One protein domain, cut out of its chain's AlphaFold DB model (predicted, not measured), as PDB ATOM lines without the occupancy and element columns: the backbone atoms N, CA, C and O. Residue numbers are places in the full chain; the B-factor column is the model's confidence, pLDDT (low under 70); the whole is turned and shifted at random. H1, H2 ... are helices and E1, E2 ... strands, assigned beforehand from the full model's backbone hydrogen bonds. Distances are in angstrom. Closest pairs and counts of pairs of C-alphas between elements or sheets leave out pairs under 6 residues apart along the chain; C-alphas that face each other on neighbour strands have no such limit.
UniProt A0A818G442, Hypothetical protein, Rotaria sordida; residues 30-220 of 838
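Overview. This is residues 30 to 220 of the 838 residues of the protein "Hypothetical protein" of Rotaria sordida (UniProt A0A818G442). The chain is wound in stacked turns, a short solenoid whose one wall is a long, twisted sheet: E3, E4, E6, E8, E9, E10 and E11 run parallel, side by side, and between them the chain returns over one face of the sheet while the other face is bare. The returning side is made mostly of loops, with a small pair of parallel strands, E5 and E7, and the short helices H1 and H2; the antiparallel strands E1 and E2 extend the wall at the E3 end. The 191 printed residues hold, along the chain, E1 E2 E3 E4 E5 H1 E6 E7 E8 E9 H2 E10 E11, and the mixed large sheet has the order E1, E2, E3, E4, E6, E8, E9, E10, E11. The class is mostly strand, though under half of the residues are in named elements. The whole is compact, with a radius of gyration of the C-alphas of 16.3 A and spans of 50 by 42 by 29 A.

Along the chain. In the large sheet, E1 is residues 33 to 35, E2 residues 42 to 45, E3 residues 49 to 54 and E4 residues 74 to 80, 19.5 A long. E1 begins with C-alpha 33 at (16.134, -35.357, -19.280). E6, residues 105 to 113, is 26.3 A long, and E8, residues 139 to 147, is 26.8 A long. E9, residues 164 to 172, measures 20.3 A, and E10, residues 188 to 195, 19.1 A. E11, residues 210 to 219, measures 26.3 A and ends with C-alpha 219 at (-11.052, -26.047, 6.644). The small sheet has E5, residues 84 to 87, and E7, residues 117 to 120. H1 is residues 93 to 98, and H2 is residues 180 to 183, with C-alpha 180 at (-12.462, -45.066, 7.304).

Arrangement. In the large sheet E6 and E8 are parallel at 7 degrees, with N 108 and O 141 2.9 A apart, within hydrogen-bond range. On one side of E6 lies E4, parallel at 7 degrees, with N 77 and O 109 at 2.8 A; E3 is parallel to E4, with N 52 and O 76 at 2.8 A. E1, E2 and E3 form a meander, each strand the antiparallel neighbour of the one before; both E1 and E2, with N 35 and O 43 at 3.0 A, and E2 and E3, with N 44 and O 51 at 2.8 A, are hairpins. Beyond E8, E9 is parallel to it, with N 144 and O 169 at 2.9 A, E10 to E9, with N 170 and O 193 at 2.8 A, and E11 to E10, with N 192 and O 213 at 2.8 A. E9 bends by 78 degrees at residue 167, E10 by 69 degrees at residue 191 and E11 by 63 degrees at residue 213; C-alphas 167 and 191, which face each other, are 4.7 A apart. E9, H2 and E10 make a strand-helix-strand unit, two parallel neighbour strands with a helix between, and its crossover is right-handed; H2 is not on the sheet. H1 only grazes the sheet with its residues 95 to 98; its closest C-alphas to E4 are those of Leu 98 and Val 75, 7.7 A apart. E5 and E7 are parallel at 9 degrees, with N 85 and O 117 at 2.9 A; E5 is apart from E6, and E7 from E8. In H1, 0 of 2 O i to N i+4 pairs and 2 of 3 O i to N i+3 pairs are within hydrogen-bond range, while H2 is too short for an O i to N i+4 pair.

Size, cuts and confidence. The C-alphas farthest apart, those of Thr 30 and Ser 204, are 52.7 A apart. The printed part has no cut. The links E3 to E4, E7 to E8, E8 to E9 and E10 to E11 are long, the first with 19 residues. The mean pLDDT of the printed part is 88.9; residue 30, residue 121 and residues 149 to 157 are under 70.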
ATOM      1  N   THR A  30      21.129 -31.891 -12.434       56.16
ATOM      2  CA  THR A  30      20.947 -32.324 -13.820       56.16
ATOM      3  C   THR A  30      19.500 -32.000 -14.161       56.16
ATOM      4  O   THR A  30      18.599 -32.471 -13.455       56.16
ATOM      5  N   GLU A  31      19.269 -31.150 -15.160       70.19
ATOM      6  CA  GLU A  31      17.907 -30.898 -15.628       70.19
ATOM      7  C   GLU A  31      17.269 -32.241 -16.012       70.19
ATOM      8  O   GLU A  31      17.967 -33.109 -16.538       70.19
ATOM      9  N   PRO A  32      15.987 -32.473 -15.682       76.81
ATOM     10  CA  PRO A  32      15.380 -33.778 -15.882       76.81
ATOM     11  C   PRO A  32      15.242 -34.063 -17.380       76.81
ATOM     12  O   PRO A  32      14.427 -33.444 -18.070       76.81
ATOM     13  N   GLU A  33      16.058 -34.992 -17.870       86.69
ATOM     14  CA  GLU A  33      16.134 -35.357 -19.280       86.69
ATOM     15  C   GLU A  33      14.862 -36.098 -19.706       86.69
ATOM     16  O   GLU A  33      14.274 -36.867 -18.936       86.69
ATOM     17  N   PHE A  34      14.417 -35.864 -20.941       92.00
ATOM     18  CA  PHE A  34      13.298 -36.610 -21.509       92.00
ATOM     19  C   PHE A  34      13.705 -38.066 -21.729       92.00
ATOM     20  O   PHE A  34      14.778 -38.355 -22.257       92.00
ATOM     21  N   CYS A  35      12.836 -38.982 -21.318       93.06
ATOM     22  CA  CYS A  35      13.096 -40.412 -21.329       93.06
ATOM     23  C   CYS A  35      11.832 -41.192 -21.695       93.06
ATOM     24  O   CYS A  35      10.712 -40.689 -21.601       93.06
ATOM     25  N   HIS A  36      12.011 -42.461 -22.050       92.69
ATOM     26  CA  HIS A  36      10.917 -43.408 -22.218       92.69
ATOM     27  C   HIS A  36      11.088 -44.512 -21.171       92.69
ATOM     28  O   HIS A  36      11.856 -45.452 -21.368       92.69
ATOM     29  N   ALA A  37      10.411 -44.345 -20.031       95.31
ATOM     30  CA  ALA A  37      10.407 -45.311 -18.927       95.31
ATOM     31  C   ALA A  37       9.119 -46.146 -18.885       95.31
ATOM     32  O   ALA A  37       9.156 -47.332 -18.553       95.31
ATOM     33  N   ILE A  38       7.994 -45.532 -19.262       96.56
ATOM     34  CA  ILE A  38       6.672 -46.154 -19.329       96.56
ATOM     35  C   ILE A  38       6.110 -45.914 -20.733       96.56
ATOM     36  O   ILE A  38       6.166 -44.796 -21.247       96.56
ATOM     37  N   GLU A  39       5.598 -46.960 -21.372       94.75
ATOM     38  CA  GLU A  39       5.009 -46.860 -22.710       94.75
ATOM     39  C   GLU A  39       3.712 -46.033 -22.681       94.75
ATOM     40  O   GLU A  39       2.843 -46.260 -21.841       94.75
ATOM     41  N   GLY A  40       3.580 -45.061 -23.592       91.44
ATOM     42  CA  GLY A  40       2.418 -44.158 -23.646       91.44
ATOM     43  C   GLY A  40       2.457 -42.963 -22.680       91.44
ATOM     44  O   GLY A  40       1.454 -42.256 -22.563       91.44
ATOM     45  N   PHE A  41       3.592 -42.718 -22.014       95.88
ATOM     46  CA  PHE A  41       3.804 -41.579 -21.114       95.88
ATOM     47  C   PHE A  41       4.969 -40.692 -21.578       95.88
ATOM     48  O   PHE A  41       6.022 -41.184 -21.991       95.88
ATOM     49  N   ASP A  42       4.812 -39.381 -21.401       95.81
ATOM     50  CA  ASP A  42       5.898 -38.408 -21.491       95.81
ATOM     51  C   ASP A  42       6.661 -38.394 -20.161       95.81
ATOM     52  O   ASP A  42       6.230 -37.785 -19.175       95.81
ATOM     53  N   CYS A  43       7.794 -39.098 -20.114       97.25
ATOM     54  CA  CYS A  43       8.600 -39.225 -18.905       97.25
ATOM     55  C   CYS A  43       9.792 -38.257 -18.875       97.25
ATOM     56  O   CYS A  43      10.449 -37.965 -19.877       97.25
ATOM     57  N   LYS A  44      10.089 -37.792 -17.662       96.88
ATOM     58  CA  LYS A  44      11.232 -36.962 -17.291       96.88
ATOM     59  C   LYS A  44      12.034 -37.676 -16.213       96.88
ATOM     60  O   LYS A  44      11.519 -37.944 -15.127       96.88
ATOM     61  N   CYS A  45      13.287 -37.984 -16.517       95.38
ATOM     62  CA  CYS A  45      14.144 -38.824 -15.697       95.38
ATOM     63  C   CYS A  45      15.299 -38.041 -15.071       95.38
ATOM     64  O   CYS A  45      15.844 -37.094 -15.630       95.38
ATOM     65  N   THR A  46      15.706 -38.497 -13.894       94.00
ATOM     66  CA  THR A  46      16.934 -38.113 -13.194       94.00
ATOM     67  C   THR A  46      17.554 -39.373 -12.591       94.00
ATOM     68  O   THR A  46      16.888 -40.402 -12.497       94.00
ATOM     69  N   TYR A  47      18.793 -39.297 -12.101       88.69
ATOM     70  CA  TYR A  47      19.457 -40.412 -11.404       88.69
ATOM     71  C   TYR A  47      18.614 -41.060 -10.276       88.69
ATOM     72  O   TYR A  47      18.768 -42.248 -10.014       88.69
ATOM     73  N   TYR A  48      17.745 -40.299  -9.598       93.25
ATOM     74  CA  TYR A  48      17.016 -40.757  -8.403       93.25
ATOM     75  C   TYR A  48      15.490 -40.806  -8.571       93.25
ATOM     76  O   TYR A  48      14.815 -41.469  -7.782       93.25
ATOM     77  N   ARG A  49      14.929 -40.102  -9.561       95.81
ATOM     78  CA  ARG A  49      13.482 -39.918  -9.728       95.81
ATOM     79  C   ARG A  49      13.062 -39.935 -11.189       95.81
ATOM     80  O   ARG A  49      13.733 -39.321 -12.021       95.81
ATOM     81  N   VAL A  50      11.916 -40.548 -11.458       97.38
ATOM     82  CA  VAL A  50      11.185 -40.422 -12.721       97.38
ATOM     83  C   VAL A  50       9.816 -39.791 -12.463       97.38
ATOM     84  O   VAL A  50       9.105 -40.201 -11.547       97.38
ATOM     85  N   THR A  51       9.454 -38.793 -13.265       97.62
ATOM     86  CA  THR A  51       8.100 -38.225 -13.332       97.62
ATOM     87  C   THR A  51       7.543 -38.506 -14.723       97.62
ATOM     88  O   THR A  51       8.120 -38.045 -15.704       97.62
ATOM     89  N   CYS A  52       6.442 -39.246 -14.824       97.50
ATOM     90  CA  CYS A  52       5.784 -39.596 -16.083       97.50
ATOM     91  C   CYS A  52       4.381 -38.989 -16.148       97.50
ATOM     92  O   CYS A  52       3.551 -39.238 -15.273       97.50
ATOM     93  N   THR A  53       4.099 -38.239 -17.210       95.81
ATOM     94  CA  THR A  53       2.780 -37.652 -17.472       95.81
ATOM     95  C   THR A  53       2.087 -38.409 -18.602       95.81
ATOM     96  O   THR A  53       2.738 -38.814 -19.561       95.81
ATOM     97  N   SER A  54       0.769 -38.574 -18.525       93.00
ATOM     98  CA  SER A  54      -0.054 -38.942 -19.685       93.00
ATOM     99  C   SER A  54      -1.296 -38.056 -19.743       93.00
ATOM    100  O   SER A  54      -1.741 -37.551 -18.711       93.00
ATOM    101  N   ASP A  55      -1.819 -37.849 -20.949       90.00
ATOM    102  CA  ASP A  55      -3.079 -37.165 -21.265       90.00
ATOM    103  C   ASP A  55      -4.186 -38.142 -21.721       90.00
ATOM    104  O   ASP A  55      -5.280 -37.728 -22.115       90.00
ATOM    105  N   ARG A  56      -3.884 -39.446 -21.694       87.50
ATOM    106  CA  ARG A  56      -4.677 -40.528 -22.290       87.50
ATOM    107  C   ARG A  56      -5.485 -41.280 -21.238       87.50
ATOM    108  O   ARG A  56      -5.269 -41.138 -20.036       87.50
ATOM    109  N   GLU A  57      -6.408 -42.116 -21.701       86.44
ATOM    110  CA  GLU A  57      -7.010 -43.144 -20.849       86.44
ATOM    111  C   GLU A  57      -5.935 -44.169 -20.450       86.44
ATOM    112  O   GLU A  57      -5.105 -44.562 -21.277       86.44
ATOM    113  N   LEU A  58      -5.912 -44.556 -19.173       89.44
ATOM    114  CA  LEU A  58      -4.941 -45.521 -18.660       89.44
ATOM    115  C   LEU A  58      -5.122 -46.911 -19.305       89.44
ATOM    116  O   LEU A  58      -6.247 -47.400 -19.406       89.44
ATOM    117  N   PRO A  59      -4.031 -47.598 -19.697       89.25
ATOM    118  CA  PRO A  59      -4.111 -48.996 -20.106       89.25
ATOM    119  C   PRO A  59      -4.422 -49.890 -18.897       89.25
ATOM    120  O   PRO A  59      -4.052 -49.573 -17.767       89.25
ATOM    121  N   THR A  60      -5.014 -51.063 -19.138       88.50
ATOM    122  CA  THR A  60      -5.324 -52.053 -18.084       88.50
ATOM    123  C   THR A  60      -4.099 -52.442 -17.245       88.50
ATOM    124  O   THR A  60      -4.224 -52.654 -16.041       88.50
ATOM    125  N   SER A  61      -2.916 -52.462 -17.865       92.31
ATOM    126  CA  SER A  61      -1.593 -52.563 -17.244       92.31
ATOM    127  C   SER A  61      -0.636 -51.608 -17.953       92.31
ATOM    128  O   SER A  61      -0.540 -51.643 -19.179       92.31
ATOM    129  N   ILE A  62       0.123 -50.796 -17.211       94.88
ATOM    130  CA  ILE A  62       1.223 -50.017 -17.808       94.88
ATOM    131  C   ILE A  62       2.368 -50.947 -18.251       94.88
ATOM    132  O   ILE A  62       2.589 -51.998 -17.646       94.88
ATOM    133  N   ASN A  63       3.137 -50.561 -19.272       96.31
ATOM    134  CA  ASN A  63       4.332 -51.303 -19.691       96.31
ATOM    135  C   ASN A  63       5.608 -50.538 -19.303       96.31
ATOM    136  O   ASN A  63       5.749 -49.361 -19.633       96.31
ATOM    137  N   ILE A  64       6.531 -51.207 -18.603       97.38
ATOM    138  CA  ILE A  64       7.810 -50.631 -18.153       97.38
ATOM    139  C   ILE A  64       8.926 -51.064 -19.099       97.38
ATOM    140  O   ILE A  64       9.236 -52.258 -19.205       97.38
ATOM    141  N   LEU A  65       9.571 -50.089 -19.740       96.06
ATOM    142  CA  LEU A  65      10.586 -50.346 -20.757       96.06
ATOM    143  C   LEU A  65      11.847 -50.992 -20.139       96.06
ATOM    144  O   LEU A  65      12.298 -50.550 -19.078       96.06
ATOM    145  N   PRO A  66      12.429 -52.051 -20.750       93.94
ATOM    146  CA  PRO A  66      13.476 -52.868 -20.120       93.94
ATOM    147  C   PRO A  66      14.701 -52.087 -19.635       93.94
ATOM    148  O   PRO A  66      15.275 -52.426 -18.605       93.94
ATOM    149  N   ASN A  67      15.070 -51.033 -20.360       93.62
ATOM    150  CA  ASN A  67      16.205 -50.163 -20.072       93.62
ATOM    151  C   ASN A  67      16.028 -49.276 -18.830       93.62
ATOM    152  O   ASN A  67      17.042 -48.845 -18.287       93.62
ATOM    153  N   GLU A  68      14.803 -49.017 -18.356       94.94
ATOM    154  CA  GLU A  68      14.536 -48.127 -17.207       94.94
ATOM    155  C   GLU A  68      14.154 -48.869 -15.915       94.94
ATOM    156  O   GLU A  68      13.811 -48.251 -14.905       94.94
ATOM    157  N   LYS A  69      14.256 -50.203 -15.914       95.50
ATOM    158  CA  LYS A  69      14.011 -51.024 -14.723       95.50
ATOM    159  C   LYS A  69      15.114 -50.834 -13.676       95.50
ATOM    160  O   LYS A  69      16.283 -50.658 -14.009       95.50
ATOM    161  N   GLN A  70      14.728 -50.909 -12.404       94.94
ATOM    162  CA  GLN A  70      15.605 -50.890 -11.226       94.94
ATOM    163  C   GLN A  70      16.518 -49.654 -11.071       94.94
ATOM    164  O   GLN A  70      17.608 -49.756 -10.506       94.94
ATOM    165  N   LYS A  71      16.083 -48.471 -11.529       95.19
ATOM    166  CA  LYS A  71      16.875 -47.226 -11.450       95.19
ATOM    167  C   LYS A  71      16.479 -46.277 -10.321       95.19
ATOM    168  O   LYS A  71      17.352 -45.626  -9.754       95.19
ATOM    169  N   TYR A  72      15.189 -46.156 -10.008       96.69
ATOM    170  CA  TYR A  72      14.664 -44.979  -9.302       96.69
ATOM    171  C   TYR A  72      14.372 -45.225  -7.822       96.69
ATOM    172  O   TYR A  72      14.091 -46.341  -7.398       96.69
ATOM    173  N   GLN A  73      14.405 -44.158  -7.027       96.56
ATOM    174  CA  GLN A  73      13.974 -44.145  -5.625       96.56
ATOM    175  C   GLN A  73      12.609 -43.457  -5.463       96.56
ATOM    176  O   GLN A  73      11.869 -43.767  -4.539       96.56
ATOM    177  N   SER A  74      12.251 -42.551  -6.377       97.56
ATOM    178  CA  SER A  74      10.953 -41.867  -6.420       97.56
ATOM    179  C   SER A  74      10.325 -42.024  -7.809       97.56
ATOM    180  O   SER A  74      10.988 -41.790  -8.824       97.56
ATOM    181  N   VAL A  75       9.061 -42.440  -7.864       98.06
ATOM    182  CA  VAL A  75       8.252 -42.531  -9.087       98.06
ATOM    183  C   VAL A  75       7.031 -41.638  -8.915       98.06
ATOM    184  O   VAL A  75       6.246 -41.828  -7.989       98.06
ATOM    185  N   GLU A  76       6.857 -40.678  -9.819       98.12
ATOM    186  CA  GLU A  76       5.685 -39.807  -9.879       98.12
ATOM    187  C   GLU A  76       4.908 -40.046 -11.178       98.12
ATOM    188  O   GLU A  76       5.469 -39.927 -12.266       98.12
ATOM    189  N   LEU A  77       3.615 -40.354 -11.073       97.25
ATOM    190  CA  LEU A  77       2.693 -40.452 -12.205       97.25
ATOM    191  C   LEU A  77       1.719 -39.270 -12.183       97.25
ATOM    192  O   LEU A  77       1.102 -39.000 -11.154       97.25
ATOM    193  N   VAL A  78       1.559 -38.576 -13.311       95.38
ATOM    194  CA  VAL A  78       0.616 -37.456 -13.457       95.38
ATOM    195  C   VAL A  78      -0.382 -37.780 -14.564       95.38
ATOM    196  O   VAL A  78      -0.084 -37.659 -15.753       95.38
ATOM    197  N   ILE A  79      -1.569 -38.215 -14.160       92.75
ATOM    198  CA  ILE A  79      -2.647 -38.635 -15.051       92.75
ATOM    199  C   ILE A  79      -3.548 -37.430 -15.311       92.75
ATOM    200  O   ILE A  79      -4.384 -37.059 -14.485       92.75
ATOM    201  N   ASN A  80      -3.343 -36.806 -16.467       88.12
ATOM    202  CA  ASN A  80      -4.298 -35.891 -17.069       88.12
ATOM    203  C   ASN A  80      -5.223 -36.692 -17.993       88.12
ATOM    204  O   ASN A  80      -4.852 -37.752 -18.490       88.12
ATOM    205  N   GLY A  81      -6.394 -36.148 -18.299       72.25
ATOM    206  CA  GLY A  81      -7.172 -36.595 -19.453       72.25
ATOM    207  C   GLY A  81      -8.613 -36.143 -19.343       72.25
ATOM    208  O   GLY A  81      -9.252 -36.406 -18.337       72.25
ATOM    209  N   GLU A  82      -9.137 -35.485 -20.374       74.62
ATOM    210  CA  GLU A  82     -10.466 -34.844 -20.399       74.62
ATOM    211  C   GLU A  82     -11.626 -35.863 -20.540       74.62
ATOM    212  O   GLU A  82     -12.595 -35.635 -21.263       74.62
ATOM    213  N   ARG A  83     -11.490 -37.041 -19.919       78.81
ATOM    214  CA  ARG A  83     -12.365 -38.216 -20.065       78.81
ATOM    215  C   ARG A  83     -12.508 -38.972 -18.742       78.81
ATOM    216  O   ARG A  83     -11.891 -38.614 -17.736       78.81
ATOM    217  N   ALA A  84     -13.329 -40.020 -18.748       82.75
ATOM    218  CA  ALA A  84     -13.366 -41.005 -17.677       82.75
ATOM    219  C   ALA A  84     -12.036 -41.776 -17.613       82.75
ATOM    220  O   ALA A  84     -11.469 -42.121 -18.647       82.75
ATOM    221  N   GLN A  85     -11.557 -42.046 -16.401       85.75
ATOM    222  CA  GLN A  85     -10.394 -42.889 -16.133       85.75
ATOM    223  C   GLN A  85     -10.856 -44.136 -15.376       85.75
ATOM    224  O   GLN A  85     -11.306 -44.044 -14.231       85.75
ATOM    225  N   ASN A  86     -10.751 -45.296 -16.022       83.56
ATOM    226  CA  ASN A  86     -11.054 -46.599 -15.434       83.56
ATOM    227  C   ASN A  86      -9.739 -47.259 -15.013       83.56
ATOM    228  O   ASN A  86      -8.845 -47.417 -15.841       83.56
ATOM    229  N   ILE A  87      -9.596 -47.620 -13.736       86.81
ATOM    230  CA  ILE A  87      -8.339 -48.161 -13.204       86.81
ATOM    231  C   ILE A  87      -8.593 -49.517 -12.550       86.81
ATOM    232  O   ILE A  87      -9.540 -49.680 -11.778       86.81
ATOM    233  N   HIS A  88      -7.743 -50.488 -12.878       84.38
ATOM    234  CA  HIS A  88      -7.891 -51.894 -12.518       84.38
ATOM    235  C   HIS A  88      -6.786 -52.349 -11.555       84.38
ATOM    236  O   HIS A  88      -5.727 -51.728 -11.462       84.38
ATOM    237  N   ASP A  89      -7.008 -53.479 -10.883       78.62
ATOM    238  CA  ASP A  89      -6.179 -54.058  -9.810       78.62
ATOM    239  C   ASP A  89      -4.680 -54.109 -10.127       78.62
ATOM    240  O   ASP A  89      -3.827 -53.904  -9.264       78.62
ATOM    241  N   TYR A  90      -4.361 -54.379 -11.393       84.94
ATOM    242  CA  TYR A  90      -3.002 -54.594 -11.874       84.94
ATOM    243  C   TYR A  90      -2.421 -53.380 -12.612       84.94
ATOM    244  O   TYR A  90      -1.254 -53.425 -12.994       84.94
ATOM    245  N   THR A  91      -3.168 -52.280 -12.784       90.69
ATOM    246  CA  THR A  91      -2.743 -51.136 -13.614       90.69
ATOM    247  C   THR A  91      -1.405 -50.545 -13.171       90.69
ATOM    248  O   THR A  91      -0.552 -50.265 -14.013       90.69
ATOM    249  N   PHE A  92      -1.177 -50.437 -11.857       94.50
ATOM    250  CA  PHE A  92       0.081 -49.938 -11.284       94.50
ATOM    251  C   PHE A  92       1.005 -51.036 -10.730       94.50
ATOM    252  O   PHE A  92       2.119 -50.730 -10.310       94.50
ATOM    253  N   ALA A  93       0.616 -52.315 -10.769       93.88
ATOM    254  CA  ALA A  93       1.473 -53.416 -10.316       93.88
ATOM    255  C   ALA A  93       2.839 -53.492 -11.048       93.88
ATOM    256  O   ALA A  93       3.830 -53.853 -10.412       93.88
ATOM    257  N   PRO A  94       2.977 -53.100 -12.333       96.25
ATOM    258  CA  PRO A  94       4.279 -53.018 -12.993       96.25
ATOM    259  C   PRO A  94       5.211 -51.924 -12.455       96.25
ATOM    260  O   PRO A  94       6.421 -52.055 -12.649       96.25
ATOM    261  N   VAL A  95       4.707 -50.892 -11.754       96.69
ATOM    262  CA  VAL A  95       5.525 -49.785 -11.207       96.69
ATOM    263  C   VAL A  95       6.684 -50.314 -10.362       96.69
ATOM    264  O   VAL A  95       7.782 -49.758 -10.434       96.69
ATOM    265  N   LYS A  96       6.505 -51.438  -9.647       95.69
ATOM    266  CA  LYS A  96       7.566 -52.015  -8.808       95.69
ATOM    267  C   LYS A  96       8.853 -52.362  -9.560       95.69
ATOM    268  O   LYS A  96       9.916 -52.414  -8.950       95.69
ATOM    269  N   GLN A  97       8.786 -52.530 -10.884       96.38
ATOM    270  CA  GLN A  97       9.947 -52.791 -11.737       96.38
ATOM    271  C   GLN A  97      10.867 -51.570 -11.915       96.38
ATOM    272  O   GLN A  97      12.025 -51.750 -12.284       96.38
ATOM    273  N   LEU A  98      10.394 -50.345 -11.657       97.06
ATOM    274  CA  LEU A  98      11.190 -49.112 -11.757       97.06
ATOM    275  C   LEU A  98      12.145 -48.911 -10.565       97.06
ATOM    276  O   LEU A  98      13.159 -48.222 -10.711       97.06
ATOM    277  N   TYR A  99      11.842 -49.492  -9.398       97.31
ATOM    278  CA  TYR A  99      12.546 -49.173  -8.153       97.31
ATOM    279  C   TYR A  99      13.914 -49.842  -8.011       97.31
ATOM    280  O   TYR A  99      14.075 -51.047  -8.209       97.31
ATOM    281  N   LYS A 100      14.893 -49.038  -7.598       93.75
ATOM    282  CA  LYS A 100      16.266 -49.438  -7.293       93.75
ATOM    283  C   LYS A 100      16.285 -50.331  -6.032       93.75
ATOM    284  O   LYS A 100      15.778 -49.896  -4.997       93.75
ATOM    285  N   PRO A 101      16.847 -51.555  -6.077       87.88
ATOM    286  CA  PRO A 101      16.692 -52.545  -4.999       87.88
ATOM    287  C   PRO A 101      17.502 -52.253  -3.721       87.88
ATOM    288  O   PRO A 101      17.227 -52.843  -2.681       87.88
ATOM    289  N   ASP A 102      18.487 -51.358  -3.782       88.94
ATOM    290  CA  ASP A 102      19.387 -50.959  -2.687       88.94
ATOM    291  C   ASP A 102      19.041 -49.570  -2.101       88.94
ATOM    292  O   ASP A 102      19.903 -48.880  -1.560       88.94
ATOM    293  N   ALA A 103      17.797 -49.113  -2.261       92.56
ATOM    294  CA  ALA A 103      17.359 -47.796  -1.808       92.56
ATOM    295  C   ALA A 103      16.783 -47.821  -0.381       92.56
ATOM    296  O   ALA A 103      15.795 -48.501  -0.121       92.56
ATOM    297  N   ASP A 104      17.321 -46.983   0.513       93.88
ATOM    298  CA  ASP A 104      16.832 -46.813   1.897       93.88
ATOM    299  C   ASP A 104      15.378 -46.298   1.982       93.88
ATOM    300  O   ASP A 104      14.731 -46.351   3.031       93.88
ATOM    301  N   THR A 105      14.858 -45.710   0.902       95.94
ATOM    302  CA  THR A 105      13.505 -45.150   0.824       95.94
ATOM    303  C   THR A 105      12.973 -45.246  -0.600       95.94
ATOM    304  O   THR A 105      13.683 -44.897  -1.544       95.94
ATOM    305  N   LEU A 106      11.714 -45.669  -0.734       97.50
ATOM    306  CA  LEU A 106      10.953 -45.697  -1.981       97.50
ATOM    307  C   LEU A 106       9.741 -44.761  -1.870       97.50
ATOM    308  O   LEU A 106       8.958 -44.887  -0.927       97.50
ATOM    309  N   GLU A 107       9.569 -43.848  -2.825       98.00
ATOM    310  CA  GLU A 107       8.397 -42.966  -2.937       98.00
ATOM    311  C   GLU A 107       7.571 -43.309  -4.185       98.00
ATOM    312  O   GLU A 107       8.081 -43.202  -5.300       98.00
ATOM    313  N   PHE A 108       6.288 -43.631  -4.006       98.00
ATOM    314  CA  PHE A 108       5.288 -43.626  -5.075       98.00
ATOM    315  C   PHE A 108       4.375 -42.408  -4.921       98.00
ATOM    316  O   PHE A 108       3.717 -42.265  -3.893       98.00
ATOM    317  N   ARG A 109       4.289 -41.555  -5.940       98.06
ATOM    318  CA  ARG A 109       3.359 -40.421  -5.988       98.06
ATOM    319  C   ARG A 109       2.481 -40.536  -7.225       98.06
ATOM    320  O   ARG A 109       2.993 -40.740  -8.322       98.06
ATOM    321  N   ILE A 110       1.173 -40.387  -7.072       95.62
ATOM    322  CA  ILE A 110       0.238 -40.382  -8.197       95.62
ATOM    323  C   ILE A 110      -0.747 -39.220  -8.084       95.62
ATOM    324  O   ILE A 110      -1.328 -38.970  -7.030       95.62
ATOM    325  N   LYS A 111      -0.903 -38.498  -9.193       94.44
ATOM    326  CA  LYS A 111      -1.750 -37.315  -9.330       94.44
ATOM    327  C   LYS A 111      -2.801 -37.570 -10.398       94.44
ATOM    328  O   LYS A 111      -2.448 -37.961 -11.509       94.44
ATOM    329  N   PHE A 112      -4.060 -37.305 -10.080       91.06
ATOM    330  CA  PHE A 112      -5.163 -37.291 -11.035       91.06
ATOM    331  C   PHE A 112      -5.646 -35.856 -11.221       91.06
ATOM    332  O   PHE A 112      -6.031 -35.194 -10.256       91.06
ATOM    333  N   GLU A 113      -5.626 -35.374 -12.462       89.44
ATOM    334  CA  GLU A 113      -5.968 -34.000 -12.826       89.44
ATOM    335  C   GLU A 113      -6.952 -33.970 -14.010       89.44
ATOM    336  O   GLU A 113      -6.783 -34.695 -14.989       89.44
ATOM    337  N   LYS A 114      -7.939 -33.063 -13.974       82.69
ATOM    338  CA  LYS A 114      -8.776 -32.670 -15.139       82.69
ATOM    339  C   LYS A 114      -9.676 -33.776 -15.741       82.69
ATOM    340  O   LYS A 114     -10.214 -33.591 -16.827       82.69
ATOM    341  N   PHE A 115      -9.889 -34.883 -15.028       79.75
ATOM    342  CA  PHE A 115     -10.705 -36.032 -15.461       79.75
ATOM    343  C   PHE A 115     -12.218 -35.812 -15.316       79.75
ATOM    344  O   PHE A 115     -12.655 -35.176 -14.359       79.75
ATOM    345  N   THR A 116     -13.026 -36.347 -16.239       77.88
ATOM    346  CA  THR A 116     -14.503 -36.233 -16.195       77.88
ATOM    347  C   THR A 116     -15.170 -37.367 -15.425       77.88
ATOM    348  O   THR A 116     -16.326 -37.242 -15.039       77.88
ATOM    349  N   GLU A 117     -14.460 -38.472 -15.198       78.81
ATOM    350  CA  GLU A 117     -14.834 -39.502 -14.231       78.81
ATOM    351  C   GLU A 117     -13.581 -40.242 -13.736       78.81
ATOM    352  O   GLU A 117     -12.560 -40.251 -14.422       78.81
ATOM    353  N   LEU A 118     -13.649 -40.869 -12.563       82.94
ATOM    354  CA  LEU A 118     -12.587 -41.707 -12.009       82.94
ATOM    355  C   LEU A 118     -13.231 -42.922 -11.341       82.94
ATOM    356  O   LEU A 118     -14.001 -42.770 -10.389       82.94
ATOM    357  N   ARG A 119     -12.922 -44.119 -11.844       81.56
ATOM    358  CA  ARG A 119     -13.383 -45.394 -11.286       81.56
ATOM    359  C   ARG A 119     -12.181 -46.193 -10.815       81.56
ATOM    360  O   ARG A 119     -11.296 -46.518 -11.607       81.56
ATOM    361  N   LEU A 120     -12.149 -46.479  -9.519       81.25
ATOM    362  CA  LEU A 120     -11.095 -47.256  -8.875       81.25
ATOM    363  C   LEU A 120     -11.654 -48.654  -8.619       81.25
ATOM    364  O   LEU A 120     -12.021 -48.995  -7.502       81.25
ATOM    365  N   SER A 121     -11.770 -49.438  -9.692       68.56
ATOM    366  CA  SER A 121     -12.584 -50.661  -9.786       68.56
ATOM    367  C   SER A 121     -12.057 -51.856  -8.973       68.56
ATOM    368  O   SER A 121     -12.436 -52.992  -9.248       68.56
ATOM    369  N   SER A 122     -11.146 -51.622  -8.027       72.19
ATOM    370  CA  SER A 122     -10.338 -52.637  -7.360       72.19
ATOM    371  C   SER A 122     -10.140 -52.331  -5.870       72.19
ATOM    372  O   SER A 122      -9.594 -51.274  -5.524       72.19
ATOM    373  N   PRO A 123     -10.472 -53.275  -4.973       72.19
ATOM    374  CA  PRO A 123      -9.958 -53.253  -3.615       72.19
ATOM    375  C   PRO A 123      -8.459 -53.599  -3.640       72.19
ATOM    376  O   PRO A 123      -8.070 -54.631  -4.180       72.19
ATOM    377  N   SER A 124      -7.612 -52.813  -2.968       79.56
ATOM    378  CA  SER A 124      -6.142 -53.007  -2.899       79.56
ATOM    379  C   SER A 124      -5.306 -52.573  -4.123       79.56
ATOM    380  O   SER A 124      -4.137 -52.961  -4.219       79.56
ATOM    381  N   ILE A 125      -5.836 -51.733  -5.023       85.12
ATOM    382  CA  ILE A 125      -5.186 -51.290  -6.284       85.12
ATOM    383  C   ILE A 125      -3.746 -50.745  -6.136       85.12
ATOM    384  O   ILE A 125      -2.945 -50.785  -7.071       85.12
ATOM    385  N   PHE A 126      -3.392 -50.236  -4.951       90.19
ATOM    386  CA  PHE A 126      -2.079 -49.657  -4.658       90.19
ATOM    387  C   PHE A 126      -1.103 -50.605  -3.938       90.19
ATOM    388  O   PHE A 126       0.068 -50.261  -3.775       90.19
ATOM    389  N   ASN A 127      -1.515 -51.811  -3.536       88.69
ATOM    390  CA  ASN A 127      -0.664 -52.692  -2.720       88.69
ATOM    391  C   ASN A 127       0.562 -53.229  -3.469       88.69
ATOM    392  O   ASN A 127       1.591 -53.497  -2.852       88.69
ATOM    393  N   GLN A 128       0.465 -53.375  -4.792       89.88
ATOM    394  CA  GLN A 128       1.501 -53.996  -5.624       89.88
ATOM    395  C   GLN A 128       2.493 -52.995  -6.246       89.88
ATOM    396  O   GLN A 128       3.326 -53.398  -7.056       89.88
ATOM    397  N   VAL A 129       2.431 -51.699  -5.902       94.69
ATOM    398  CA  VAL A 129       3.318 -50.687  -6.518       94.69
ATOM    399  C   VAL A 129       4.763 -50.762  -6.024       94.69
ATOM    400  O   VAL A 129       5.663 -50.332  -6.739       94.69
ATOM    401  N   PHE A 130       5.006 -51.311  -4.831       95.19
ATOM    402  CA  PHE A 130       6.351 -51.514  -4.277       95.19
ATOM    403  C   PHE A 130       6.835 -52.958  -4.492       95.19
ATOM    404  O   PHE A 130       6.006 -53.864  -4.570       95.19
ATOM    405  N   PRO A 131       8.159 -53.207  -4.552       93.19
ATOM    406  CA  PRO A 131       8.690 -54.565  -4.595       93.19
ATOM    407  C   PRO A 131       8.280 -55.372  -3.358       93.19
ATOM    408  O   PRO A 131       8.246 -54.851  -2.242       93.19
ATOM    409  N   ASP A 132       7.984 -56.652  -3.563       87.81
ATOM    410  CA  ASP A 132       7.435 -57.527  -2.522       87.81
ATOM    411  C   ASP A 132       8.522 -57.927  -1.503       87.81
ATOM    412  O   ASP A 132       8.303 -57.903  -0.293       87.81
ATOM    413  N   ASN A 133       9.733 -58.207  -2.002       86.62
ATOM    414  CA  ASN A 133      10.895 -58.656  -1.230       86.62
ATOM    415  C   ASN A 133      11.881 -57.501  -0.973       86.62
ATOM    416  O   ASN A 133      12.942 -57.434  -1.594       86.62
ATOM    417  N   LEU A 134      11.524 -56.571  -0.085       88.25
ATOM    418  CA  LEU A 134      12.387 -55.443   0.296       88.25
ATOM    419  C   LEU A 134      13.212 -55.732   1.565       88.25
ATOM    420  O   LEU A 134      12.691 -56.358   2.490       88.25
ATOM    421  N   PRO A 135      14.465 -55.239   1.657       87.88
ATOM    422  CA  PRO A 135      15.263 -55.325   2.878       87.88
ATOM    423  C   PRO A 135      14.578 -54.702   4.104       87.88
ATOM    424  O   PRO A 135      13.886 -53.683   4.020       87.88
ATOM    425  N   THR A 136      14.825 -55.286   5.276       84.81
ATOM    426  CA  THR A 136      14.311 -54.787   6.558       84.81
ATOM    427  C   THR A 136      14.814 -53.370   6.836       84.81
ATOM    428  O   THR A 136      16.015 -53.159   6.986       84.81
ATOM    429  N   GLY A 137      13.890 -52.413   6.948       87.69
ATOM    430  CA  GLY A 137      14.195 -51.006   7.229       87.69
ATOM    431  C   GLY A 137      14.046 -50.058   6.034       87.69
ATOM    432  O   GLY A 137      14.057 -48.849   6.252       87.69
ATOM    433  N   VAL A 138      13.839 -50.565   4.811       94.38
ATOM    434  CA  VAL A 138      13.495 -49.715   3.656       94.38
ATOM    435  C   VAL A 138      12.163 -49.012   3.908       94.38
ATOM    436  O   VAL A 138      11.132 -49.661   4.089       94.38
ATOM    437  N   ARG A 139      12.184 -47.676   3.894       96.25
ATOM    438  CA  ARG A 139      11.000 -46.844   4.125       96.25
ATOM    439  C   ARG A 139      10.131 -46.761   2.867       96.25
ATOM    440  O   ARG A 139      10.615 -46.352   1.815       96.25
ATOM    441  N   LYS A 140       8.833 -47.048   2.984       96.94
ATOM    442  CA  LYS A 140       7.850 -46.883   1.896       96.94
ATOM    443  C   LYS A 140       7.012 -45.622   2.104       96.94
ATOM    444  O   LYS A 140       6.370 -45.474   3.144       96.94
ATOM    445  N   ILE A 141       6.995 -44.730   1.117       97.81
ATOM    446  CA  ILE A 141       6.211 -43.488   1.111       97.81
ATOM    447  C   ILE A 141       5.258 -43.526  -0.078       97.81
ATOM    448  O   ILE A 141       5.698 -43.663  -1.215       97.81
ATOM    449  N   MET A 142       3.963 -43.381   0.166       97.69
ATOM    450  CA  MET A 142       2.944 -43.265  -0.871       97.69
ATOM    451  C   MET A 142       2.264 -41.898  -0.797       97.69
ATOM    452  O   MET A 142       2.028 -41.383   0.295       97.69
ATOM    453  N   ALA A 143       1.916 -41.330  -1.947       97.38
ATOM    454  CA  ALA A 143       1.089 -40.139  -2.052       97.38
ATOM    455  C   ALA A 143       0.070 -40.267  -3.194       97.38
ATOM    456  O   ALA A 143       0.438 -40.617  -4.316       97.38
ATOM    457  N   LEU A 144      -1.197 -39.965  -2.911       93.69
ATOM    458  CA  LEU A 144      -2.295 -39.890  -3.878       93.69
ATOM    459  C   LEU A 144      -2.913 -38.492  -3.815       93.69
ATOM    460  O   LEU A 144      -3.358 -38.055  -2.754       93.69
ATOM    461  N   GLU A 145      -2.975 -37.811  -4.955       92.88
ATOM    462  CA  GLU A 145      -3.497 -36.449  -5.071       92.88
ATOM    463  C   GLU A 145      -4.584 -36.402  -6.164       92.88
ATOM    464  O   GLU A 145      -4.370 -36.888  -7.276       92.88
ATOM    465  N   VAL A 146      -5.770 -35.862  -5.859       88.25
ATOM    466  CA  VAL A 146      -6.966 -35.947  -6.722       88.25
ATOM    467  C   VAL A 146      -7.632 -34.574  -6.884       88.25
ATOM    468  O   VAL A 146      -8.265 -34.058  -5.959       88.25
ATOM    469  N   TYR A 147      -7.530 -34.012  -8.091       84.81
ATOM    470  CA  TYR A 147      -8.009 -32.679  -8.475       84.81
ATOM    471  C   TYR A 147      -9.073 -32.799  -9.596       84.81
ATOM    472  O   TYR A 147      -8.719 -33.120 -10.730       84.81
ATOM    473  N   ASN A 148     -10.356 -32.515  -9.295       72.06
ATOM    474  CA  ASN A 148     -11.561 -33.300  -9.697       72.06
ATOM    475  C   ASN A 148     -12.923 -32.747  -9.183       72.06
ATOM    476  O   ASN A 148     -13.760 -33.586  -8.861       72.06
ATOM    477  N   PRO A 149     -13.192 -31.414  -9.098       56.78
ATOM    478  CA  PRO A 149     -14.441 -30.829  -8.560       56.78
ATOM    479  C   PRO A 149     -15.763 -31.491  -8.944       56.78
ATOM    480  O   PRO A 149     -16.703 -31.447  -8.153       56.78
ATOM    481  N   LEU A 150     -15.858 -32.066 -10.141       60.28
ATOM    482  CA  LEU A 150     -17.118 -32.562 -10.696       60.28
ATOM    483  C   LEU A 150     -17.316 -34.077 -10.519       60.28
ATOM    484  O   LEU A 150     -18.316 -34.617 -10.984       60.28
ATOM    485  N   VAL A 151     -16.379 -34.768  -9.858       57.84
ATOM    486  CA  VAL A 151     -16.314 -36.234  -9.838       57.84
ATOM    487  C   VAL A 151     -16.180 -36.767  -8.414       57.84
ATOM    488  O   VAL A 151     -15.102 -36.760  -7.823       57.84
ATOM    489  N   GLN A 152     -17.266 -37.340  -7.891       60.22
ATOM    490  CA  GLN A 152     -17.137 -38.353  -6.843       60.22
ATOM    491  C   GLN A 152     -16.614 -39.641  -7.492       60.22
ATOM    492  O   GLN A 152     -17.242 -40.102  -8.447       60.22
ATOM    493  N   PRO A 153     -15.523 -40.248  -6.997       57.72
ATOM    494  CA  PRO A 153     -15.101 -41.550  -7.489       57.72
ATOM    495  C   PRO A 153     -16.182 -42.604  -7.235       57.72
ATOM    496  O   PRO A 153     -16.730 -42.693  -6.128       57.72
ATOM    497  N   HIS A 154     -16.476 -43.411  -8.251       56.47
ATOM    498  CA  HIS A 154     -17.318 -44.586  -8.069       56.47
ATOM    499  C   HIS A 154     -16.502 -45.698  -7.387       56.47
ATOM    500  O   HIS A 154     -15.378 -45.998  -7.785       56.47
ATOM    501  N   ASP A 155     -17.100 -46.259  -6.333       60.81
ATOM    502  CA  ASP A 155     -16.741 -47.522  -5.675       60.81
ATOM    503  C   ASP A 155     -15.369 -47.614  -4.970       60.81
ATOM    504  O   ASP A 155     -14.741 -48.663  -4.935       60.81
ATOM    505  N   ASN A 156     -14.970 -46.547  -4.264       65.12
ATOM    506  CA  ASN A 156     -13.761 -46.458  -3.412       65.12
ATOM    507  C   ASN A 156     -13.616 -47.483  -2.250       65.12
ATOM    508  O   ASN A 156     -12.704 -47.351  -1.429       65.12
ATOM    509  N   VAL A 157     -14.500 -48.471  -2.098       69.12
ATOM    510  CA  VAL A 157     -14.503 -49.376  -0.931       69.12
ATOM    511  C   VAL A 157     -13.240 -50.254  -0.930       69.12
ATOM    512  O   VAL A 157     -12.893 -50.836  -1.952       69.12
ATOM    513  N   ASN A 158     -12.552 -50.390   0.213       81.50
ATOM    514  CA  ASN A 158     -11.294 -51.147   0.355       81.50
ATOM    515  C   ASN A 158     -10.111 -50.643  -0.515       81.50
ATOM    516  O   ASN A 158      -9.158 -51.392  -0.743       81.50
ATOM    517  N   LEU A 159     -10.113 -49.376  -0.957       86.06
ATOM    518  CA  LEU A 159      -9.070 -48.799  -1.826       86.06
ATOM    519  C   LEU A 159      -7.626 -48.979  -1.304       86.06
ATOM    520  O   LEU A 159      -6.718 -49.249  -2.090       86.06
ATOM    521  N   PHE A 160      -7.418 -48.866   0.012       91.38
ATOM    522  CA  PHE A 160      -6.120 -49.054   0.676       91.38
ATOM    523  C   PHE A 160      -6.098 -50.302   1.571       91.38
ATOM    524  O   PHE A 160      -5.296 -50.389   2.502       91.38
ATOM    525  N   SER A 161      -6.993 -51.262   1.331       90.31
ATOM    526  CA  SER A 161      -7.075 -52.471   2.148       90.31
ATOM    527  C   SER A 161      -5.766 -53.259   2.097       90.31
ATOM    528  O   SER A 161      -5.183 -53.428   1.033       90.31
ATOM    529  N   ASN A 162      -5.281 -53.728   3.250       92.62
ATOM    530  CA  ASN A 162      -3.997 -54.426   3.419       92.62
ATOM    531  C   ASN A 162      -2.735 -53.637   2.986       92.62
ATOM    532  O   ASN A 162      -1.647 -54.215   2.920       92.62
ATOM    533  N   LEU A 163      -2.832 -52.327   2.721       94.75
ATOM    534  CA  LEU A 163      -1.677 -51.504   2.354       94.75
ATOM    535  C   LEU A 163      -0.674 -51.414   3.515       94.75
ATOM    536  O   LEU A 163      -1.034 -51.001   4.612       94.75
ATOM    537  N   ASN A 164       0.595 -51.742   3.265       94.69
ATOM    538  CA  ASN A 164       1.662 -51.742   4.273       94.69
ATOM    539  C   ASN A 164       2.779 -50.748   3.898       94.69
ATOM    540  O   ASN A 164       3.609 -51.057   3.033       94.69
ATOM    541  N   VAL A 165       2.781 -49.563   4.529       96.50
ATOM    542  CA  VAL A 165       3.700 -48.438   4.248       96.50
ATOM    543  C   VAL A 165       4.088 -47.644   5.507       96.50
ATOM    544  O   VAL A 165       3.361 -47.596   6.497       96.50
ATOM    545  N   ASP A 166       5.230 -46.953   5.478       97.50
ATOM    546  CA  ASP A 166       5.625 -46.038   6.559       97.50
ATOM    547  C   ASP A 166       4.872 -44.706   6.504       97.50
ATOM    548  O   ASP A 166       4.667 -44.077   7.540       97.50
ATOM    549  N   SER A 167       4.495 -44.258   5.305       98.00
ATOM    550  CA  SER A 167       3.814 -42.983   5.087       98.00
ATOM    551  C   SER A 167       2.803 -43.096   3.950       98.00
ATOM    552  O   SER A 167       3.160 -43.570   2.872       98.00
ATOM    553  N   LEU A 168       1.584 -42.599   4.162       97.69
ATOM    554  CA  LEU A 168       0.583 -42.365   3.119       97.69
ATOM    555  C   LEU A 168       0.082 -40.917   3.202       97.69
ATOM    556  O   LEU A 168      -0.489 -40.522   4.214       97.69
ATOM    557  N   GLU A 169       0.272 -40.137   2.139       96.88
ATOM    558  CA  GLU A 169      -0.319 -38.804   1.973       96.88
ATOM    559  C   GLU A 169      -1.519 -38.875   1.019       96.88
ATOM    560  O   GLU A 169      -1.364 -39.229  -0.146       96.88
ATOM    561  N   LEU A 170      -2.711 -38.515   1.487       93.81
ATOM    562  CA  LEU A 170      -3.911 -38.375   0.665       93.81
ATOM    563  C   LEU A 170      -4.290 -36.898   0.568       93.81
ATOM    564  O   LEU A 170      -4.603 -36.270   1.580       93.81
ATOM    565  N   TYR A 171      -4.289 -36.356  -0.646       92.12
ATOM    566  CA  TYR A 171      -4.855 -35.047  -0.960       92.12
ATOM    567  C   TYR A 171      -6.068 -35.243  -1.866       92.12
ATOM    568  O   TYR A 171      -5.925 -35.552  -3.047       92.12
ATOM    569  N   VAL A 172      -7.276 -35.098  -1.326       85.38
ATOM    570  CA  VAL A 172      -8.514 -35.341  -2.078       85.38
ATOM    571  C   VAL A 172      -9.496 -34.230  -1.762       85.38
ATOM    572  O   VAL A 172      -9.750 -33.922  -0.607       85.38
ATOM    573  N   LEU A 173     -10.055 -33.602  -2.790       81.44
ATOM    574  CA  LEU A 173     -10.949 -32.453  -2.620       81.44
ATOM    575  C   LEU A 173     -12.439 -32.843  -2.467       81.44
ATOM    576  O   LEU A 173     -13.294 -31.963  -2.389       81.44
ATOM    577  N   TYR A 174     -12.746 -34.144  -2.385       77.69
ATOM    578  CA  TYR A 174     -14.102 -34.726  -2.350       77.69
ATOM    579  C   TYR A 174     -14.266 -35.678  -1.169       77.69
ATOM    580  O   TYR A 174     -13.284 -36.293  -0.748       77.69
ATOM    581  N   PRO A 175     -15.490 -35.842  -0.633       77.12
ATOM    582  CA  PRO A 175     -15.756 -36.898   0.330       77.12
ATOM    583  C   PRO A 175     -15.484 -38.273  -0.289       77.12
ATOM    584  O   PRO A 175     -15.861 -38.540  -1.434       77.12
ATOM    585  N   PHE A 176     -14.861 -39.162   0.481       76.75
ATOM    586  CA  PHE A 176     -14.730 -40.559   0.078       76.75
ATOM    587  C   PHE A 176     -16.078 -41.272   0.245       76.75
ATOM    588  O   PHE A 176     -16.794 -41.060   1.224       76.75
ATOM    589  N   ARG A 177     -16.411 -42.173  -0.686       75.56
ATOM    590  CA  ARG A 177     -17.489 -43.148  -0.478       75.56
ATOM    591  C   ARG A 177     -16.976 -44.288   0.408       75.56
ATOM    592  O   ARG A 177     -15.911 -44.838   0.137       75.56
ATOM    593  N   GLY A 178     -17.745 -44.632   1.441       81.44
ATOM    594  CA  GLY A 178     -17.390 -45.626   2.461       81.44
ATOM    595  C   GLY A 178     -16.983 -45.009   3.806       81.44
ATOM    596  O   GLY A 178     -17.013 -43.790   3.987       81.44
ATOM    597  N   THR A 179     -16.633 -45.865   4.765       89.81
ATOM    598  CA  THR A 179     -16.098 -45.473   6.080       89.81
ATOM    599  C   THR A 179     -14.571 -45.587   6.119       89.81
ATOM    600  O   THR A 179     -13.978 -46.322   5.333       89.81
ATOM    601  N   PHE A 180     -13.905 -44.916   7.061       92.38
ATOM    602  CA  PHE A 180     -12.462 -45.066   7.304       92.38
ATOM    603  C   PHE A 180     -12.072 -46.539   7.508       92.38
ATOM    604  O   PHE A 180     -11.087 -47.020   6.948       92.38
ATOM    605  N   GLN A 181     -12.903 -47.266   8.255       92.31
ATOM    606  CA  GLN A 181     -12.780 -48.691   8.532       92.31
ATOM    607  C   GLN A 181     -12.810 -49.521   7.237       92.31
ATOM    608  O   GLN A 181     -12.009 -50.439   7.080       92.31
ATOM    609  N   GLN A 182     -13.668 -49.154   6.280       90.12
ATOM    610  CA  GLN A 182     -13.759 -49.784   4.959       90.12
ATOM    611  C   GLN A 182     -12.630 -49.367   4.005       90.12
ATOM    612  O   GLN A 182     -12.226 -50.168   3.172       90.12
ATOM    613  N   LEU A 183     -12.113 -48.137   4.088       90.31
ATOM    614  CA  LEU A 183     -11.028 -47.658   3.216       90.31
ATOM    615  C   LEU A 183      -9.673 -48.284   3.576       90.31
ATOM    616  O   LEU A 183      -8.903 -48.627   2.678       90.31
ATOM    617  N   PHE A 184      -9.401 -48.445   4.876       93.31
ATOM    618  CA  PHE A 184      -8.114 -48.883   5.437       93.31
ATOM    619  C   PHE A 184      -8.174 -50.275   6.098       93.31
ATOM    620  O   PHE A 184      -7.359 -50.599   6.960       93.31
ATOM    621  N   ASN A 185      -9.138 -51.110   5.703       92.06
ATOM    622  CA  ASN A 185      -9.341 -52.474   6.200       92.06
ATOM    623  C   ASN A 185      -8.053 -53.323   6.098       92.06
ATOM    624  O   ASN A 185      -7.576 -53.596   4.996       92.06
ATOM    625  N   GLY A 186      -7.468 -53.720   7.231       94.12
ATOM    626  CA  GLY A 186      -6.202 -54.465   7.303       94.12
ATOM    627  C   GLY A 186      -4.936 -53.662   6.963       94.12
ATOM    628  O   GLY A 186      -3.848 -54.233   6.926       94.12
ATOM    629  N   ALA A 187      -5.034 -52.355   6.696       95.62
ATOM    630  CA  ALA A 187      -3.880 -51.525   6.346       95.62
ATOM    631  C   ALA A 187      -2.939 -51.314   7.546       95.62
ATOM    632  O   ALA A 187      -3.397 -51.120   8.669       95.62
ATOM    633  N   ASN A 188      -1.629 -51.296   7.310       96.38
ATOM    634  CA  ASN A 188      -0.592 -51.008   8.301       96.38
ATOM    635  C   ASN A 188       0.185 -49.758   7.861       96.38
ATOM    636  O   ASN A 188       1.019 -49.817   6.956       96.38
ATOM    637  N   ILE A 189      -0.140 -48.612   8.463       97.75
ATOM    638  CA  ILE A 189       0.343 -47.292   8.048       97.75
ATOM    639  C   ILE A 189       0.904 -46.558   9.268       97.75
ATOM    640  O   ILE A 189       0.159 -46.133  10.152       97.75
ATOM    641  N   LYS A 190       2.228 -46.366   9.323       97.31
ATOM    642  CA  LYS A 190       2.867 -45.699  10.479       97.31
ATOM    643  C   LYS A 190       2.515 -44.208  10.558       97.31
ATOM    644  O   LYS A 190       2.332 -43.688  11.656       97.31
ATOM    645  N   TYR A 191       2.398 -43.541   9.410       98.00
ATOM    646  CA  TYR A 191       1.948 -42.155   9.289       98.00
ATOM    647  C   TYR A 191       0.935 -42.006   8.147       98.00
ATOM    648  O   TYR A 191       1.282 -42.158   6.978       98.00
ATOM    649  N   LEU A 192      -0.319 -41.716   8.480       97.56
ATOM    650  CA  LEU A 192      -1.378 -41.391   7.528       97.56
ATOM    651  C   LEU A 192      -1.639 -39.885   7.579       97.56
ATOM    652  O   LEU A 192      -1.851 -39.332   8.654       97.56
ATOM    653  N   ARG A 193      -1.651 -39.223   6.425       96.44
ATOM    654  CA  ARG A 193      -1.965 -37.800   6.298       96.44
ATOM    655  C   ARG A 193      -3.153 -37.607   5.364       96.44
ATOM    656  O   ARG A 193      -3.058 -37.948   4.192       96.44
ATOM    657  N   LEU A 194      -4.237 -37.031   5.866       93.81
ATOM    658  CA  LEU A 194      -5.444 -36.692   5.111       93.81
ATOM    659  C   LEU A 194      -5.508 -35.173   4.917       93.81
ATOM    660  O   LEU A 194      -5.451 -34.428   5.892       93.81
ATOM    661  N   SER A 195      -5.606 -34.700   3.676       90.44
ATOM    662  CA  SER A 195      -5.684 -33.276   3.328       90.44
ATOM    663  C   SER A 195      -6.872 -33.013   2.409       90.44
ATOM    664  O   SER A 195      -6.853 -33.398   1.239       90.44
ATOM    665  N   GLY A 196      -7.889 -32.330   2.939       79.75
ATOM    666  CA  GLY A 196      -9.191 -32.224   2.284       79.75
ATOM    667  C   GLY A 196      -9.972 -33.545   2.283       79.75
ATOM    668  O   GLY A 196      -9.446 -34.595   2.652       79.75
ATOM    669  N   GLY A 197     -11.235 -33.459   1.856       75.19
ATOM    670  CA  GLY A 197     -12.118 -34.609   1.665       75.19
ATOM    671  C   GLY A 197     -12.669 -35.170   2.975       75.19
ATOM    672  O   GLY A 197     -11.926 -35.541   3.879       75.19
ATOM    673  N   ASP A 198     -13.993 -35.256   3.087       79.88
ATOM    674  CA  ASP A 198     -14.614 -35.857   4.267       79.88
ATOM    675  C   ASP A 198     -14.605 -37.389   4.185       79.88
ATOM    676  O   ASP A 198     -15.159 -37.994   3.264       79.88
ATOM    677  N   ILE A 199     -13.979 -38.021   5.179       86.38
ATOM    678  CA  ILE A 199     -14.046 -39.464   5.415       86.38
ATOM    679  C   ILE A 199     -14.953 -39.693   6.621       86.38
ATOM    680  O   ILE A 199     -14.721 -39.164   7.707       86.38
ATOM    681  N   ARG A 200     -15.997 -40.505   6.453       87.56
ATOM    682  CA  ARG A 200     -16.866 -40.896   7.567       87.56
ATOM    683  C   ARG A 200     -16.139 -41.927   8.431       87.56
ATOM    684  O   ARG A 200     -15.647 -42.917   7.902       87.56
ATOM    685  N   SER A 201     -16.105 -41.746   9.746       87.88
ATOM    686  CA  SER A 201     -15.717 -42.817  10.676       87.88
ATOM    687  C   SER A 201     -16.975 -43.512  11.191       87.88
ATOM    688  O   SER A 201     -17.949 -42.841  11.529       87.88
ATOM    689  N   ASP A 202     -16.957 -44.841  11.252       86.94
ATOM    690  CA  ASP A 202     -17.988 -45.644  11.907       86.94
ATOM    691  C   ASP A 202     -17.336 -46.538  12.964       86.94
ATOM    692  O   ASP A 202     -16.815 -47.613  12.669       86.94
ATOM    693  N   LEU A 203     -17.355 -46.067  14.211       83.69
ATOM    694  CA  LEU A 203     -16.761 -46.767  15.351       83.69
ATOM    695  C   LEU A 203     -17.547 -48.017  15.785       83.69
ATOM    696  O   LEU A 203     -17.075 -48.729  16.668       83.69
ATOM    697  N   SER A 204     -18.711 -48.303  15.187       87.81
ATOM    698  CA  SER A 204     -19.398 -49.587  15.390       87.81
ATOM    699  C   SER A 204     -18.782 -50.716  14.555       87.81
ATOM    700  O   SER A 204     -18.916 -51.888  14.908       87.81
ATOM    701  N   GLN A 205     -18.065 -50.380  13.474       87.56
ATOM    702  CA  GLN A 205     -17.353 -51.350  12.647       87.56
ATOM    703  C   GLN A 205     -15.965 -51.642  13.246       87.56
ATOM    704  O   GLN A 205     -15.219 -50.703  13.549       87.56
ATOM    705  N   PRO A 206     -15.570 -52.921  13.402       88.94
ATOM    706  CA  PRO A 206     -14.255 -53.268  13.926       88.94
ATOM    707  C   PRO A 206     -13.159 -52.819  12.956       88.94
ATOM    708  O   PRO A 206     -13.201 -53.128  11.764       88.94
ATOM    709  N   PHE A 207     -12.148 -52.116  13.467       93.31
ATOM    710  CA  PHE A 207     -10.978 -51.759  12.673       93.31
ATOM    711  C   PHE A 207      -9.906 -52.846  12.767       93.31
ATOM    712  O   PHE A 207      -9.394 -53.145  13.842       93.31
ATOM    713  N   THR A 208      -9.580 -53.431  11.620       93.69
ATOM    714  CA  THR A 208      -8.610 -54.527  11.443       93.69
ATOM    715  C   THR A 208      -7.196 -54.042  11.115       93.69
ATOM    716  O   THR A 208      -6.260 -54.838  11.117       93.69
ATOM    717  N   GLY A 209      -7.038 -52.760  10.779       94.62
ATOM    718  CA  GLY A 209      -5.752 -52.157  10.448       94.62
ATOM    719  C   GLY A 209      -4.981 -51.648  11.669       94.62
ATOM    720  O   GLY A 209      -5.457 -51.645  12.801       94.62
ATOM    721  N   ASN A 210      -3.778 -51.149  11.407       96.56
ATOM    722  CA  ASN A 210      -2.936 -50.423  12.343       96.56
ATOM    723  C   ASN A 210      -2.569 -49.071  11.721       96.56
ATOM    724  O   ASN A 210      -1.768 -49.009  10.788       96.56
ATOM    725  N   ILE A 211      -3.144 -47.991  12.251       97.31
ATOM    726  CA  ILE A 211      -2.699 -46.629  11.957       97.31
ATOM    727  C   ILE A 211      -1.908 -46.136  13.166       97.31
ATOM    728  O   ILE A 211      -2.441 -46.057  14.276       97.31
ATOM    729  N   GLY A 212      -0.631 -45.819  12.962       96.81
ATOM    730  CA  GLY A 212       0.221 -45.240  13.999       96.81
ATOM    731  C   GLY A 212      -0.231 -43.815  14.307       96.81
ATOM    732  O   GLY A 212      -1.038 -43.578  15.202       96.81
ATOM    733  N   ARG A 213       0.256 -42.867  13.510       96.44
ATOM    734  CA  ARG A 213      -0.122 -41.455  13.576       96.44
ATOM    735  C   ARG A 213      -1.026 -41.077  12.407       96.44
ATOM    736  O   ARG A 213      -0.687 -41.356  11.260       96.44
ATOM    737  N   LEU A 214      -2.121 -40.385  12.698       96.31
ATOM    738  CA  LEU A 214      -3.052 -39.818  11.728       96.31
ATOM    739  C   LEU A 214      -3.018 -38.287  11.810       96.31
ATOM    740  O   LEU A 214      -3.465 -37.720  12.801       96.31
ATOM    741  N   GLU A 215      -2.518 -37.612  10.776       95.94
ATOM    742  CA  GLU A 215      -2.656 -36.161  10.610       95.94
ATOM    743  C   GLU A 215      -3.825 -35.836   9.671       95.94
ATOM    744  O   GLU A 215      -3.897 -36.358   8.562       95.94
ATOM    745  N   ILE A 216      -4.719 -34.942  10.090       93.69
ATOM    746  CA  ILE A 216      -5.860 -34.465   9.296       93.69
ATOM    747  C   ILE A 216      -5.705 -32.966   9.053       93.69
ATOM    748  O   ILE A 216      -5.341 -32.224   9.963       93.69
ATOM    749  N   ALA A 217      -5.978 -32.497   7.838       92.12
ATOM    750  CA  ALA A 217      -5.961 -31.088   7.466       92.12
ATOM    751  C   ALA A 217      -7.264 -30.698   6.754       92.12
ATOM    752  O   ALA A 217      -7.503 -31.108   5.615       92.12
ATOM    753  N   LYS A 218      -8.104 -29.897   7.427       90.12
ATOM    754  CA  LYS A 218      -9.429 -29.482   6.936       90.12
ATOM    755  C   LYS A 218      -9.710 -28.008   7.253       90.12
ATOM    756  O   LYS A 218      -9.351 -27.512   8.321       90.12
ATOM    757  N   GLN A 219     -10.387 -27.316   6.337       90.00
ATOM    758  CA  GLN A 219     -11.052 -26.047   6.644       90.00
ATOM    759  C   GLN A 219     -12.350 -26.344   7.407       90.00
ATOM    760  O   GLN A 219     -13.174 -27.125   6.931       90.00
ATOM    761  N   ALA A 220     -12.512 -25.773   8.599       88.62
ATOM    762  CA  ALA A 220     -13.639 -26.049   9.483       88.62
ATOM    763  C   ALA A 220     -13.865 -24.879  10.447       88.62
ATOM    764  O   ALA A 220     -12.963 -24.509  11.195       88.62
TER     765      ALA A 220